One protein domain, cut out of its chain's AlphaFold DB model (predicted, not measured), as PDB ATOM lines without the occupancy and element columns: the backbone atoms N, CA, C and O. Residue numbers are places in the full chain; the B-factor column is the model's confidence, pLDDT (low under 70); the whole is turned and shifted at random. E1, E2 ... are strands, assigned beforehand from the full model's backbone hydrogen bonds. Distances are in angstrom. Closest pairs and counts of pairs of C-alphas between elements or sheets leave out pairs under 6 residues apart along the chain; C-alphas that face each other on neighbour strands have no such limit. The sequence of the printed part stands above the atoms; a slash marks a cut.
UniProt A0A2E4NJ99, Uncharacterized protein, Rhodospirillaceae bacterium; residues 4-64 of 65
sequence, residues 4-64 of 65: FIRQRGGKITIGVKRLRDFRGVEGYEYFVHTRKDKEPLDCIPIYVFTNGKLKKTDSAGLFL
ATOM      1  N   PHE A   4     -27.619  -7.398 -45.888       93.06
ATOM      2  CA  PHE A   4     -27.856  -7.041 -47.270       93.06
ATOM      3  C   PHE A   4     -26.618  -6.315 -47.772       93.06
ATOM      4  O   PHE A   4     -26.165  -5.336 -47.172       93.06
ATOM      5  N   ILE A   5     -26.040  -6.855 -48.835       93.44
ATOM      6  CA  ILE A   5     -24.749  -6.441 -49.357       93.44
ATOM      7  C   ILE A   5     -24.952  -6.049 -50.813       93.44
ATOM      8  O   ILE A   5     -25.415  -6.857 -51.620       93.44
ATOM      9  N   ARG A   6     -24.627  -4.804 -51.145       92.88
ATOM     10  CA  ARG A   6     -24.765  -4.252 -52.496       92.88
ATOM     11  C   ARG A   6     -23.421  -3.706 -52.941       92.88
ATOM     12  O   ARG A   6     -22.837  -2.889 -52.240       92.88
ATOM     13  N   GLN A   7     -22.951  -4.112 -54.112       93.00
ATOM     14  CA  GLN A   7     -21.744  -3.530 -54.702       93.00
ATOM     15  C   GLN A   7     -21.957  -2.038 -54.989       93.00
ATOM     16  O   GLN A   7     -23.006  -1.650 -55.516       93.00
ATOM     17  N   ARG A   8     -20.968  -1.197 -54.680       88.25
ATOM     18  CA  ARG A   8     -21.006   0.228 -55.027       88.25
ATOM     19  C   ARG A   8     -21.105   0.379 -56.551       88.25
ATOM     20  O   ARG A   8     -20.337  -0.226 -57.289       88.25
ATOM     21  N   GLY A   9     -22.114   1.118 -57.020       83.94
ATOM     22  CA  GLY A   9     -22.442   1.250 -58.450       83.94
ATOM     23  C   GLY A   9     -23.243   0.085 -59.059       83.94
ATOM     24  O   GLY A   9     -23.741   0.203 -60.174       83.94
ATOM     25  N   GLY A  10     -23.438  -1.022 -58.335       82.94
ATOM     26  CA  GLY A  10     -24.220  -2.172 -58.799       82.94
ATOM     27  C   GLY A  10     -25.723  -2.046 -58.526       82.94
ATOM     28  O   GLY A  10     -26.153  -1.296 -57.646       82.94
ATOM     29  N   LYS A  11     -26.548  -2.817 -59.249       77.62
ATOM     30  CA  LYS A  11     -28.007  -2.923 -59.013       77.62
ATOM     31  C   LYS A  11     -28.402  -4.123 -58.141       77.62
ATOM     32  O   LYS A  11     -29.500  -4.152 -57.597       77.62
ATOM     33  N   ILE A  12     -27.514  -5.105 -57.989       81.19
ATOM     34  CA  ILE A  12     -27.817  -6.369 -57.311       81.19
ATOM     35  C   ILE A  12     -27.494  -6.261 -55.820       81.19
ATOM     36  O   ILE A  12     -26.414  -5.813 -55.434       81.19
ATOM     37  N   THR A  13     -28.440  -6.701 -54.989       87.25
ATOM     38  CA  THR A  13     -28.268  -6.836 -53.538       87.25
ATOM     39  C   THR A  13     -28.312  -8.312 -53.161       87.25
ATOM     40  O   THR A  13     -29.258  -9.018 -53.504       87.25
ATOM     41  N   ILE A  14     -27.302  -8.774 -52.430       91.31
ATOM     42  CA  ILE A  14     -27.175 -10.151 -51.952       91.31
ATOM     43  C   ILE A  14     -27.486 -10.176 -50.456       91.31
ATOM     44  O   ILE A  14     -26.922  -9.410 -49.678       91.31
ATOM     45  N   GLY A  15     -28.391 -11.063 -50.043       92.62
ATOM     46  CA  GLY A  15     -28.770 -11.219 -48.642       92.62
ATOM     47  C   GLY A  15     -28.130 -12.451 -47.997       92.62
ATOM     48  O   GLY A  15     -28.571 -13.557 -48.304       92.62
ATOM     49  N   VAL A  16     -27.211 -12.279 -47.044       93.75
ATOM     50  CA  VAL A  16     -26.502 -13.365 -46.330       93.75
ATOM     51  C   VAL A  16     -26.854 -13.418 -44.838       93.75
ATOM     52  O   VAL A  16     -27.249 -12.413 -44.247       93.75
ATOM     53  N   LYS A  17     -26.711 -14.584 -44.191       93.19
ATOM     54  CA  LYS A  17     -26.935 -14.718 -42.736       93.19
ATOM     55  C   LYS A  17     -25.745 -14.206 -41.918       93.19
ATOM     56  O   LYS A  17     -25.952 -13.568 -40.889       93.19
ATOM     57  N   ARG A  18     -24.508 -14.459 -42.362       92.31
ATOM     58  CA  ARG A  18     -23.274 -13.965 -41.728       92.31
ATOM     59  C   ARG A  18     -22.404 -13.266 -42.772       92.31
ATOM     60  O   ARG A  18     -22.344 -13.714 -43.911       92.31
ATOM     61  N   LEU A  19     -21.684 -12.208 -42.387       90.88
ATOM     62  CA  LEU A  19     -20.801 -11.470 -43.310       90.88
ATOM     63  C   LEU A  19     -19.723 -12.353 -43.948       90.88
ATOM     64  O   LEU A  19     -19.381 -12.160 -45.105       90.88
ATOM     65  N   ARG A  20     -19.225 -13.355 -43.215       90.81
ATOM     66  CA  ARG A  20     -18.237 -14.321 -43.722       90.81
ATOM     67  C   ARG A  20     -18.771 -15.260 -44.810       90.81
ATOM     68  O   ARG A  20     -17.977 -15.917 -45.466       90.81
ATOM     69  N   ASP A  21     -20.093 -15.360 -44.957       92.88
ATOM     70  CA  ASP A  21     -20.717 -16.202 -45.982       92.88
ATOM     71  C   ASP A  21     -20.750 -15.473 -47.341       92.88
ATOM     72  O   ASP A  21     -21.029 -16.081 -48.372       92.88
ATOM     73  N   PHE A  22     -20.480 -14.161 -47.352       94.31
ATOM     74  CA  PHE A  22     -20.413 -13.360 -48.563       94.31
ATOM     75  C   PHE A  22     -19.117 -13.624 -49.333       94.31
ATOM     76  O   PHE A  22     -18.026 -13.572 -48.766       94.31
ATOM     77  N   ARG A  23     -19.242 -13.848 -50.644       93.06
ATOM     78  CA  ARG A  23     -18.117 -13.931 -51.581       93.06
ATOM     79  C   ARG A  23     -18.206 -12.760 -52.553       93.06
ATOM     80  O   ARG A  23     -19.091 -12.740 -53.404       93.06
ATOM     81  N   GLY A  24     -17.336 -11.774 -52.362       91.56
ATOM     82  CA  GLY A  24     -17.215 -10.605 -53.227       91.56
ATOM     83  C   GLY A  24     -16.092 -10.754 -54.249       91.56
ATOM     84  O   GLY A  24     -15.449 -11.797 -54.352       91.56
ATOM     85  N   VAL A  25     -15.859  -9.674 -54.983       94.19
ATOM     86  CA  VAL A  25     -14.719  -9.496 -55.880       94.19
ATOM     87  C   VAL A  25     -13.641  -8.735 -55.113       94.19
ATOM     88  O   VAL A  25     -13.934  -7.729 -54.470       94.19
ATOM     89  N   GLU A  26     -12.404  -9.225 -55.140       95.25
ATOM     90  CA  GLU A  26     -11.276  -8.575 -54.462       95.25
ATOM     91  C   GLU A  26     -11.080  -7.131 -54.947       95.25
ATOM     92  O   GLU A  26     -11.134  -6.851 -56.143       95.25
ATOM     93  N   GLY A  27     -10.873  -6.213 -54.001       93.75
ATOM     94  CA  GLY A  27     -10.699  -4.781 -54.256       93.75
ATOM     95  C   GLY A  27     -11.999  -4.002 -54.471       93.75
ATOM     96  O   GLY A  27     -11.958  -2.779 -54.572       93.75
ATOM     97  N   TYR A  28     -13.156  -4.668 -54.512       94.88
ATOM     98  CA  TYR A  28     -14.433  -3.998 -54.751       94.88
ATOM     99  C   TYR A  28     -15.067  -3.503 -53.452       94.88
ATOM    100  O   TYR A  28     -14.947  -4.115 -52.386       94.88
ATOM    101  N   GLU A  29     -15.798  -2.398 -53.577       95.94
ATOM    102  CA  GLU A  29     -16.528  -1.770 -52.485       95.94
ATOM    103  C   GLU A  29     -17.985  -2.229 -52.426       95.94
ATOM    104  O   GLU A  29     -18.681  -2.366 -53.438       95.94
ATOM    105  N   TYR A  30     -18.468  -2.402 -51.202       95.38
ATOM    106  CA  TYR A  30     -19.788  -2.910 -50.893       95.38
ATOM    107  C   TYR A  30     -20.437  -2.088 -49.786       95.38
ATOM    108  O   TYR A  30     -19.851  -1.837 -48.736       95.38
ATOM    109  N   PHE A  31     -21.693  -1.730 -50.003       94.25
ATOM    110  CA  PHE A  31     -22.589  -1.240 -48.970       94.25
ATOM    111  C   PHE A  31     -23.127  -2.419 -48.172       94.25
ATOM    112  O   PHE A  31     -23.682  -3.352 -48.756       94.25
ATOM    113  N   VAL A  32     -23.004  -2.359 -46.848       93.44
ATOM    114  CA  VAL A  32     -23.498  -3.401 -45.944       93.44
ATOM    115  C   VAL A  32     -24.527  -2.797 -44.999       93.44
ATOM    116  O   VAL A  32     -24.239  -1.848 -44.277       93.44
ATOM    117  N   HIS A  33     -25.726  -3.370 -44.976       91.31
ATOM    118  CA  HIS A  33     -26.797  -2.947 -44.077       91.31
ATOM    119  C   HIS A  33     -27.603  -4.149 -43.575       91.31
ATOM    120  O   HIS A  33     -27.596  -5.221 -44.175       91.31
ATOM    121  N   THR A  34     -28.285  -3.999 -42.441       90.25
ATOM    122  CA  THR A  34     -29.077  -5.077 -41.813       90.25
ATOM    123  C   THR A  34     -30.582  -4.886 -41.969       90.25
ATOM    124  O   THR A  34     -31.338  -5.852 -41.871       90.25
ATOM    125  N   ARG A  35     -31.024  -3.653 -42.238       84.06
ATOM    126  CA  ARG A  35     -32.429  -3.314 -42.486       84.06
ATOM    127  C   ARG A  35     -32.772  -3.538 -43.954       84.06
ATOM    128  O   ARG A  35     -31.946  -3.260 -44.818       84.06
ATOM    129  N   LYS A  36     -33.959  -4.078 -44.236       73.31
ATOM    130  CA  LYS A  36     -34.437  -4.260 -45.615       73.31
ATOM    131  C   LYS A  36     -34.810  -2.910 -46.229       73.31
ATOM    132  O   LYS A  36     -34.420  -2.633 -47.361       73.31
ATOM    133  N   ASP A  37     -35.487  -2.091 -45.438       79.19
ATOM    134  CA  ASP A  37     -35.931  -0.756 -45.809       79.19
ATOM    135  C   ASP A  37     -34.843   0.257 -45.430       79.19
ATOM    136  O   ASP A  37     -34.233   0.155 -44.361       79.19
ATOM    137  N   LYS A  38     -34.552   1.172 -46.356       80.38
ATOM    138  CA  LYS A  38     -33.594   2.270 -46.182       80.38
ATOM    139  C   LYS A  38     -34.369   3.562 -46.164       80.38
ATOM    140  O   LYS A  38     -35.262   3.746 -46.993       80.38
ATOM    141  N   GLU A  39     -34.002   4.436 -45.252       82.31
ATOM    142  CA  GLU A  39     -34.600   5.749 -45.162       82.31
ATOM    143  C   GLU A  39     -33.839   6.766 -46.019       82.31
ATOM    144  O   GLU A  39     -32.652   6.582 -46.323       82.31
ATOM    145  N   PRO A  40     -34.525   7.852 -46.410       81.31
ATOM    146  CA  PRO A  40     -33.874   9.118 -46.706       81.31
ATOM    147  C   PRO A  40     -32.564   9.362 -45.978       81.31
ATOM    148  O   PRO A  40     -32.548   9.373 -44.753       81.31
ATOM    149  N   LEU A  41     -31.494   9.661 -46.718       84.12
ATOM    150  CA  LEU A  41     -30.251  10.166 -46.132       84.12
ATOM    151  C   LEU A  41     -29.589   9.180 -45.153       84.12
ATOM    152  O   LEU A  41     -28.735   9.575 -44.356       84.12
ATOM    153  N   ASP A  42     -29.929   7.891 -45.235       87.88
ATOM    154  CA  ASP A  42     -29.273   6.860 -44.442       87.88
ATOM    155  C   ASP A  42     -27.776   6.819 -44.766       87.88
ATOM    156  O   ASP A  42     -27.356   6.685 -45.920       87.88
ATOM    157  N   CYS A  43     -26.952   6.887 -43.723       89.69
ATOM    158  CA  CYS A  43     -25.511   6.736 -43.844       89.69
ATOM    159  C   CYS A  43     -25.159   5.242 -43.825       89.69
ATOM    160  O   CYS A  43     -25.214   4.584 -42.782       89.69
ATOM    161  N   ILE A  44     -24.820   4.683 -44.989       91.44
ATOM    162  CA  ILE A  44     -24.546   3.252 -45.142       91.44
ATOM    163  C   ILE A  44     -23.032   3.022 -45.160       91.44
ATOM    164  O   ILE A  44     -22.351   3.524 -46.059       91.44
ATOM    165  N   PRO A  45     -22.479   2.235 -44.220       93.69
ATOM    166  CA  PRO A  45     -21.045   1.989 -44.162       93.69
ATOM    167  C   PRO A  45     -20.551   1.249 -45.410       93.69
ATOM    168  O   PRO A  45     -21.214   0.334 -45.918       93.69
ATOM    169  N   ILE A  46     -19.362   1.636 -45.873       94.94
ATOM    170  CA  ILE A  46     -18.674   0.998 -46.992       94.94
ATOM    171  C   ILE A  46     -17.686  -0.038 -46.453       94.94
ATOM    172  O   ILE A  46     -17.024   0.139 -45.430       94.94
ATOM    173  N   TYR A  47     -17.622  -1.164 -47.147       96.56
ATOM    174  CA  TYR A  47     -16.688  -2.246 -46.897       96.56
ATOM    175  C   TYR A  47     -15.934  -2.553 -48.184       96.56
ATOM    176  O   TYR A  47     -16.524  -2.530 -49.257       96.56
ATOM    177  N   VAL A  48     -14.661  -2.910 -48.078       96.69
ATOM    178  CA  VAL A  48     -13.872  -3.447 -49.193       96.69
ATOM    179  C   VAL A  48     -13.748  -4.952 -49.007       96.69
ATOM    180  O   VAL A  48     -13.452  -5.424 -47.905       96.69
ATOM    181  N   PHE A  49     -13.988  -5.720 -50.067       96.44
ATOM    182  CA  PHE A  49     -13.695  -7.149 -50.048       96.44
ATOM    183  C   PHE A  49     -12.201  -7.350 -50.309       96.44
ATOM    184  O   PHE A  49     -11.709  -7.040 -51.390       96.44
ATOM    185  N   THR A  50     -11.477  -7.807 -49.289       95.94
ATOM    186  CA  THR A  50     -10.036  -8.042 -49.361       95.94
ATOM    187  C   THR A  50      -9.619  -9.264 -48.548       95.94
ATOM    188  O   THR A  50     -10.106  -9.479 -47.430       95.94
ATOM    189  N   ASN A  51      -8.696 -10.063 -49.082       94.44
ATOM    190  CA  ASN A  51      -8.218 -11.308 -48.476       94.44
ATOM    191  C   ASN A  51      -9.375 -12.268 -48.122       94.44
ATOM    192  O   ASN A  51      -9.411 -12.856 -47.035       94.44
ATOM    193  N   GLY A  52     -10.363 -12.377 -49.015       93.19
ATOM    194  CA  GLY A  52     -11.527 -13.247 -48.865       93.19
ATOM    195  C   GLY A  52     -12.532 -12.794 -47.802       93.19
ATOM    196  O   GLY A  52     -13.359 -13.599 -47.368       93.19
ATOM    197  N   LYS A  53     -12.453 -11.544 -47.322       94.38
ATOM    198  CA  LYS A  53     -13.312 -11.016 -46.250       94.38
ATOM    199  C   LYS A  53     -13.721  -9.570 -46.520       94.38
ATOM    200  O   LYS A  53     -12.960  -8.785 -47.070       94.38
ATOM    201  N   LEU A  54     -14.906  -9.185 -46.050       95.25
ATOM    202  CA  LEU A  54     -15.301  -7.776 -45.996       95.25
ATOM    203  C   LEU A  54     -14.582  -7.076 -44.839       95.25
ATOM    204  O   LEU A  54     -14.744  -7.465 -43.681       95.25
ATOM    205  N   LYS A  55     -13.836  -6.015 -45.147       95.88
ATOM    206  CA  LYS A  55     -13.255  -5.097 -44.164       95.88
ATOM    207  C   LYS A  55     -13.978  -3.761 -44.222       95.88
ATOM    208  O   LYS A  55     -14.159  -3.211 -45.303       95.88
ATOM    209  N   LYS A  56     -14.402  -3.261 -43.063       95.06
ATOM    210  CA  LYS A  56     -15.047  -1.951 -42.949       95.06
ATOM    211  C   LYS A  56     -14.024  -0.858 -43.264       95.06
ATOM    212  O   LYS A  56     -12.886  -0.969 -42.813       95.06
ATOM    213  N   THR A  57     -14.426   0.157 -44.018       95.19
ATOM    214  CA  THR A  57     -13.623   1.366 -44.235       95.19
ATOM    215  C   THR A  57     -14.112   2.498 -43.333       95.19
ATOM    216  O   THR A  57     -15.175   2.405 -42.713       95.19
ATOM    217  N   ASP A  58     -13.358   3.595 -43.293       94.31
ATOM    218  CA  ASP A  58     -13.777   4.828 -42.613       94.31
ATOM    219  C   ASP A  58     -14.790   5.639 -43.439       94.31
ATOM    220  O   ASP A  58     -15.258   6.693 -43.019       94.31
ATOM    221  N   SER A  59     -15.145   5.150 -44.631       91.88
ATOM    222  CA  SER A  59     -16.095   5.795 -45.531       91.88
ATOM    223  C   SER A  59     -17.507   5.238 -45.365       91.88
ATOM    224  O   SER A  59     -17.732   4.057 -45.083       91.88
ATOM    225  N   ALA A  60     -18.484   6.094 -45.634       91.88
ATOM    226  CA  ALA A  60     -19.881   5.720 -45.753       91.88
ATOM    227  C   ALA A  60     -20.491   6.396 -46.982       91.88
ATOM    228  O   ALA A  60     -20.071   7.481 -47.384       91.88
ATOM    229  N   GLY A  61     -21.465   5.737 -47.604       87.94
ATOM    230  CA  GLY A  61     -22.262   6.327 -48.670       87.94
ATOM    231  C   GLY A  61     -23.579   6.837 -48.122       87.94
ATOM    232  O   GLY A  61     -24.225   6.160 -47.324       87.94
ATOM    233  N   LEU A  62     -23.985   8.010 -48.588       86.88
ATOM    234  CA  LEU A  62     -25.311   8.537 -48.320       86.88
ATOM    235  C   LEU A  62     -26.324   7.859 -49.247       86.88
ATOM    236  O   LEU A  62     -26.133   7.827 -50.466       86.88
ATOM    237  N   PHE A  63     -27.390   7.304 -48.680       82.00
ATOM    238  CA  PHE A  63     -28.509   6.806 -49.462       82.00
ATOM    239  C   PHE A  63     -29.370   7.983 -49.925       82.00
ATOM    240  O   PHE A  63     -30.005   8.671 -49.127       82.00
ATOM    241  N   LEU A  64     -29.359   8.209 -51.235       73.88
ATOM    242  CA  LEU A  64     -30.219   9.154 -51.932       73.88
ATOM    243  C   LEU A  64     -31.193   8.335 -52.788       73.88
ATOM    244  O   LEU A  64     -30.785   7.333 -53.381       73.88
TER     245      LEU A  64
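This is residues 4 to 64 of the 65 residues of an uncharacterized protein of Rhodospirillaceae bacterium (UniProt A0A2E4NJ99). This is a single strongly twisted sheet of five antiparallel strands, in which a long hairpin, E4 and E5, makes one side and a short hairpin, E1 and E2, makes the other, with E3 joining them in the middle. The strands' lines turn by 135 degrees from edge to edge; residues 17 to 28 arc round the outside from E2 back to E3, and residues 34 to 42 loop from E3 to E4. The printed part has 61 residues with five named strands, E1 to E5 along the chain, and no named helix; the sheet's order is E2, E1, E3, E4, E5, and the class is all strand. The whole is compact, with a radius of gyration of the C-alphas of 10.9 A, and rounded, spanning 33 by 23 by 18 A.

Begin at E3, residues 29 to 33, whose centre is nearest to the mean of the C-alphas, at 1.0 A. On to E4, residues 43 to 50, it forms an antiparallel hairpin at 131 degrees; look for N 30 and O 47, 2.8 A apart, within hydrogen-bond range. E4 forms the next hairpin with E5, residues 53 to 62, at 150 degrees; N 48 and O 55 are 2.8 A apart, and so are N 44 and O 61. E3, E4 and E5 are a meander, each strand the antiparallel neighbour of the one before. E5 bends by 83 degrees at residue 58. Beside E3 you find E1, residues 4 to 7, antiparallel at 159 degrees, with N 4 and O 33 at 2.8 A. E1 forms a hairpin with E2, residues 13 to 16, at 138 degrees, with N 14 and O 5 at 2.8 A. E2 and E5 are the edge strands and are apart.

Find C-alpha 4 at (-27.856, -7.041, -47.270); from there E1 runs 10.2 A to C-alpha 7. E2 covers 9.9 A and E3 13.3 A. E4 starts at C-alpha 43, at (-25.511, 6.736, -43.844), and runs 22.1 A. E5, the longest strand by residues, runs 23.0 A to C-alpha 62 at (-25.311, 8.537, -48.320).

The C-alphas of Pro 40 and Asn 51 are the two farthest apart, at 32.8 A. The printed part has no cut. The link from E2 to E3, 12 residues, is long, and its C-alphas lie 10 to 14 A from the mean of the C-alphas; the link from E3 to E4 is short, and those from E1 to E2 and E4 to E5 are tight. The mean pLDDT of the printed part is 90.3, and no printed residue is under 70.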